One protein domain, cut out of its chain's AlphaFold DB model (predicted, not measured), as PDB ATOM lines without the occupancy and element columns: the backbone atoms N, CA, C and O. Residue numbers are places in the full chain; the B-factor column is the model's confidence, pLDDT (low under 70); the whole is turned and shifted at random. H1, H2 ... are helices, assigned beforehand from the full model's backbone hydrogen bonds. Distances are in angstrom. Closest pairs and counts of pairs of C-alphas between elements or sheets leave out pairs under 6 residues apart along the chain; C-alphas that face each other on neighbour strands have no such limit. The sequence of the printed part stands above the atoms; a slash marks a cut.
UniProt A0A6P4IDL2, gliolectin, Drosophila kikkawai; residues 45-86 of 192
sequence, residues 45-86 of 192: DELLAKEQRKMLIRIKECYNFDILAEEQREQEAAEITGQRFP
ATOM      1  N   ASP A  45     187.083 146.930 176.297       86.69
ATOM      2  CA  ASP A  45     185.892 147.431 176.985       86.69
ATOM      3  C   ASP A  45     186.213 148.655 177.852       86.69
ATOM      4  O   ASP A  45     185.441 149.614 177.887       86.69
ATOM      5  N   GLU A  46     187.380 148.667 178.499       90.38
ATOM      6  CA  GLU A  46     187.856 149.816 179.273       90.38
ATOM      7  C   GLU A  46     188.087 151.034 178.367       90.38
ATOM      8  O   GLU A  46     187.631 152.142 178.664       90.38
ATOM      9  N   LEU A  47     188.749 150.829 177.227       91.50
ATOM     10  CA  LEU A  47     189.012 151.875 176.248       91.50
ATOM     11  C   LEU A  47     187.709 152.420 175.653       91.50
ATOM     12  O   LEU A  47     187.551 153.637 175.517       91.50
ATOM     13  N   LEU A  48     186.757 151.536 175.348       91.62
ATOM     14  CA  LEU A  48     185.435 151.915 174.865       91.62
ATOM     15  C   LEU A  48     184.683 152.741 175.913       91.62
ATOM     16  O   LEU A  48     184.170 153.812 175.588       91.62
ATOM     17  N   ALA A  49     184.673 152.299 177.172       90.75
ATOM     18  CA  ALA A  49     184.043 153.026 178.269       90.75
ATOM     19  C   ALA A  49     184.682 154.410 178.479       90.75
ATOM     20  O   ALA A  49     183.983 155.398 178.722       90.75
ATOM     21  N   LYS A  50     186.008 154.510 178.343       94.75
ATOM     22  CA  LYS A  50     186.744 155.776 178.444       94.75
ATOM     23  C   LYS A  50     186.351 156.758 177.341       94.75
ATOM     24  O   LYS A  50     186.081 157.923 177.639       94.75
ATOM     25  N   GLU A  51     186.282 156.306 176.090       95.88
ATOM     26  CA  GLU A  51     185.857 157.154 174.967       95.88
ATOM     27  C   GLU A  51     184.380 157.560 175.078       95.88
ATOM     28  O   GLU A  51     184.043 158.729 174.878       95.88
ATOM     29  N   GLN A  52     183.500 156.648 175.498       95.62
ATOM     30  CA  GLN A  52     182.095 156.973 175.763       95.62
ATOM     31  C   GLN A  52     181.958 158.039 176.858       95.62
ATOM     32  O   GLN A  52     181.254 159.032 176.669       95.62
ATOM     33  N   ARG A  53     182.682 157.896 177.976       94.56
ATOM     34  CA  ARG A  53     182.678 158.885 179.064       94.56
ATOM     35  C   ARG A  53     183.178 160.246 178.592       94.56
ATOM     36  O   ARG A  53     182.570 161.263 178.913       94.56
ATOM     37  N   LYS A  54     184.252 160.275 177.804       96.62
ATOM     38  CA  LYS A  54     184.785 161.512 177.219       96.62
ATOM     39  C   LYS A  54     183.746 162.217 176.349       96.62
ATOM     40  O   LYS A  54     183.628 163.440 176.405       96.62
ATOM     41  N   MET A  55     182.960 161.458 175.586       96.25
ATOM     42  CA  MET A  55     181.874 162.030 174.800       96.25
ATOM     43  C   MET A  55     180.749 162.604 175.661       96.25
ATOM     44  O   MET A  55     180.281 163.706 175.374       96.25
ATOM     45  N   LEU A  56     180.346 161.908 176.724       94.75
ATOM     46  CA  LEU A  56     179.328 162.408 177.654       94.75
ATOM     47  C   LEU A  56     179.771 163.707 178.337       94.75
ATOM     48  O   LEU A  56     179.004 164.667 178.377       94.75
ATOM     49  N   ILE A  57     181.027 163.771 178.791       95.94
ATOM     50  CA  ILE A  57     181.614 164.989 179.370       95.94
ATOM     51  C   ILE A  57     181.550 166.134 178.363       95.94
ATOM     52  O   ILE A  57     181.054 167.210 178.683       95.94
ATOM     53  N   ARG A  58     181.970 165.891 177.117       97.38
ATOM     54  CA  ARG A  58     181.930 166.918 176.073       97.38
ATOM     55  C   ARG A  58     180.515 167.436 175.826       97.38
ATOM     56  O   ARG A  58     180.342 168.631 175.613       97.38
ATOM     57  N   ILE A  59     179.510 166.561 175.825       97.25
ATOM     58  CA  ILE A  59     178.110 166.974 175.657       97.25
ATOM     59  C   ILE A  59     177.676 167.854 176.830       97.25
ATOM     60  O   ILE A  59     177.113 168.926 176.605       97.25
ATOM     61  N   LYS A  60     178.009 167.447 178.058       96.56
ATOM     62  CA  LYS A  60     177.735 168.229 179.263       96.56
ATOM     63  C   LYS A  60     178.384 169.609 179.205       96.56
ATOM     64  O   LYS A  60     177.706 170.592 179.453       96.56
ATOM     65  N   GLU A  61     179.649 169.705 178.813       96.88
ATOM     66  CA  GLU A  61     180.366 170.983 178.717       96.88
ATOM     67  C   GLU A  61     179.859 171.871 177.574       96.88
ATOM     68  O   GLU A  61     179.715 173.079 177.737       96.88
ATOM     69  N   CYS A  62     179.583 171.292 176.401       97.81
ATOM     70  CA  CYS A  62     179.199 172.066 175.216       97.81
ATOM     71  C   CYS A  62     177.739 172.529 175.254       97.81
ATOM     72  O   CYS A  62     177.413 173.562 174.671       97.81
ATOM     73  N   TYR A  63     176.859 171.748 175.881       96.81
ATOM     74  CA  TYR A  63     175.415 171.968 175.835       96.81
ATOM     75  C   TYR A  63     174.787 172.169 177.216       96.81
ATOM     76  O   TYR A  63     173.577 172.363 177.289       96.81
ATOM     77  N   ASN A  64     175.575 172.126 178.300       95.50
ATOM     78  CA  ASN A  64     175.086 172.139 179.686       95.50
ATOM     79  C   ASN A  64     173.980 171.098 179.927       95.50
ATOM     80  O   ASN A  64     173.053 171.324 180.702       95.50
ATOM     81  N   PHE A  65     174.075 169.960 179.234       94.88
ATOM     82  CA  PHE A  65     173.080 168.898 179.262       94.88
ATOM     83  C   PHE A  65     173.716 167.594 179.736       94.88
ATOM     84  O   PHE A  65     174.621 167.062 179.090       94.88
ATOM     85  N   ASP A  66     173.244 167.084 180.871       94.06
ATOM     86  CA  ASP A  66     173.731 165.843 181.467       94.06
ATOM     87  C   ASP A  66     172.780 164.692 181.128       94.06
ATOM     88  O   ASP A  66     171.730 164.527 181.746       94.06
ATOM     89  N   ILE A  67     173.156 163.908 180.114       91.44
ATOM     90  CA  ILE A  67     172.341 162.800 179.599       91.44
ATOM     91  C   ILE A  67     172.037 161.776 180.697       91.44
ATOM     92  O   ILE A  67     170.911 161.299 180.776       91.44
ATOM     93  N   LEU A  68     173.018 161.452 181.546       91.44
ATOM     94  CA  LEU A  68     172.855 160.405 182.556       91.44
ATOM     95  C   LEU A  68     171.934 160.867 183.688       91.44
ATOM     96  O   LEU A  68     171.099 160.098 184.158       91.44
ATOM     97  N   ALA A  69     172.054 162.130 184.101       91.25
ATOM     98  CA  ALA A  69     171.163 162.697 185.108       91.25
ATOM     99  C   ALA A  69     169.721 162.832 184.591       91.25
ATOM    100  O   ALA A  69     168.771 162.646 185.351       91.25
ATOM    101  N   GLU A  70     169.547 163.152 183.306       91.06
ATOM    102  CA  GLU A  70     168.220 163.235 182.695       91.06
ATOM    103  C   GLU A  70     167.573 161.852 182.554       91.06
ATOM    104  O   GLU A  70     166.411 161.691 182.914       91.06
ATOM    105  N   GLU A  71     168.333 160.841 182.119       89.44
ATOM    106  CA  GLU A  71     167.859 159.454 182.032       89.44
ATOM    107  C   GLU A  71     167.430 158.919 183.406       89.44
ATOM    108  O   GLU A  71     166.372 158.302 183.530       89.44
ATOM    109  N   GLN A  72     168.196 159.213 184.462       89.12
ATOM    110  CA  GLN A  72     167.814 158.834 185.822       89.12
ATOM    111  C   GLN A  72     166.508 159.516 186.257       89.12
ATOM    112  O   GLN A  72     165.621 158.856 186.795       89.12
ATOM    113  N   ARG A  73     166.356 160.818 185.988       88.19
ATOM    114  CA  ARG A  73     165.125 161.550 186.315       88.19
ATOM    115  C   ARG A  73     163.914 160.982 185.572       88.19
ATOM    116  O   ARG A  73     162.839 160.862 186.156       88.19
ATOM    117  N   GLU A  74     164.077 160.632 184.299       86.12
ATOM    118  CA  GLU A  74     163.024 160.001 183.498       86.12
ATOM    119  C   GLU A  74     162.646 158.629 184.070       86.12
ATOM    120  O   GLU A  74     161.462 158.307 184.177       86.12
ATOM    121  N   GLN A  75     163.636 157.854 184.510       82.81
ATOM    122  CA  GLN A  75     163.424 156.546 185.116       82.81
ATOM    123  C   GLN A  75     162.675 156.635 186.455       82.81
ATOM    124  O   GLN A  75     161.746 155.861 186.689       82.81
ATOM    125  N   GLU A  76     163.029 157.598 187.307       86.38
ATOM    126  CA  GLU A  76     162.338 157.860 188.576       86.38
ATOM    127  C   GLU A  76     160.892 158.329 188.336       86.38
ATOM    128  O   GLU A  76     159.950 157.843 188.965       86.38
ATOM    129  N   ALA A  77     160.676 159.218 187.361       81.19
ATOM    130  CA  ALA A  77     159.337 159.670 186.984       81.19
ATOM    131  C   ALA A  77     158.470 158.531 186.412       81.19
ATOM    132  O   ALA A  77     157.266 158.449 186.686       81.19
ATOM    133  N   ALA A  78     159.078 157.631 185.639       78.19
ATOM    134  CA  ALA A  78     158.438 156.446 185.084       78.19
ATOM    135  C   ALA A  78     158.003 155.451 186.170       78.19
ATOM    136  O   ALA A  78     156.915 154.879 186.072       78.19
ATOM    137  N   GLU A  79     158.820 155.269 187.211       76.88
ATOM    138  CA  GLU A  79     158.501 154.415 188.358       76.88
ATOM    139  C   GLU A  79     157.294 154.947 189.136       76.88
ATOM    140  O   GLU A  79     156.352 154.200 189.401       76.88
ATOM    141  N   ILE A  80     157.257 156.257 189.396       77.81
ATOM    142  CA  ILE A  80     156.136 156.917 190.084       77.81
ATOM    143  C   ILE A  80     154.841 156.828 189.262       77.81
ATOM    144  O   ILE A  80     153.760 156.611 189.807       77.81
ATOM    145  N   THR A  81     154.938 156.979 187.940       76.88
ATOM    146  CA  THR A  81     153.774 156.961 187.035       76.88
ATOM    147  C   THR A  81     153.326 155.528 186.695       76.88
ATOM    148  O   THR A  81     152.291 155.331 186.060       76.88
ATOM    149  N   GLY A  82     154.105 154.508 187.078       63.75
ATOM    150  CA  GLY A  82     153.890 153.113 186.677       63.75
ATOM    151  C   GLY A  82     154.059 152.863 185.169       63.75
ATOM    152  O   GLY A  82     153.740 151.783 184.676       63.75
ATOM    153  N   GLN A  83     154.556 153.849 184.421       62.22
ATOM    154  CA  GLN A  83     154.778 153.801 182.976       62.22
ATOM    155  C   GLN A  83     156.253 153.487 182.734       62.22
ATOM    156  O   GLN A  83     157.055 154.377 182.480       62.22
ATOM    157  N   ARG A  84     156.640 152.212 182.841       61.81
ATOM    158  CA  ARG A  84     158.016 151.789 182.549       61.81
ATOM    159  C   ARG A  84     158.290 151.982 181.051       61.81
ATOM    160  O   ARG A  84     157.759 151.229 180.233       61.81
ATOM    161  N   PHE A  85     159.094 152.981 180.680       51.09
ATOM    162  CA  PHE A  85     159.499 153.181 179.285       51.09
ATOM    163  C   PHE A  85     160.230 151.932 178.755       51.09
ATOM    164  O   PHE A  85     161.029 151.315 179.472       51.09
ATOM    165  N   PRO A  86     159.958 151.502 177.512       50.44
ATOM    166  CA  PRO A  86     160.345 150.184 177.043       50.44
ATOM    167  C   PRO A  86     161.756 150.223 176.456       50.44
ATOM    168  O   PRO A  86     161.932 150.041 175.257       50.44
TER     169      PRO A  86
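This is residues 45 to 86 of the 192 residues of the protein "gliolectin" of Drosophila kikkawai (UniProt A0A6P4IDL2). Two helices at about a right angle make an open, flat, T-like shape: H1 is the crossbar, and after its last residue, Tyr 63, a tight link folds back along H1 so that H2 begins beside Leu 56, well inside H1's length, and runs away from H1's side as the stem. A short tail, residues 82 to 86, turns back from the far end of H2. The printed part has 42 residues with two named helices, H1 then H2, and no named strand; its class is all helix. It is only just loose, close to extended, with a radius of gyration of the C-alphas of 13.4 A and spans of 36 by 26 by 12 A.

Find C-alpha 45 at (185.892, 147.431, 176.985); from there H1, residues 45 to 63, runs 26.7 A to C-alpha 63. After three residues, H2, residues 67 to 81, runs 20.8 A from C-alpha 67 at (172.341, 162.800, 179.599) to C-alpha 81 at (153.774, 156.961, 187.035).

Look at Leu 56 and Ile 67: their C-alphas, the closest of H1 and H2, are 7.3 A apart. The helices are close but not clearly touching, about perpendicular at 87 degrees. In H1 and H2 every O i to N i+4 pair is within hydrogen-bond range.

The farthest C-alphas, of Leu 47 and Thr 81, are 37.2 A apart. Residues 45 to 55 and 77 to 82 stand free. The printed part has no cut. Residues 82 to 86 have pLDDT under 70.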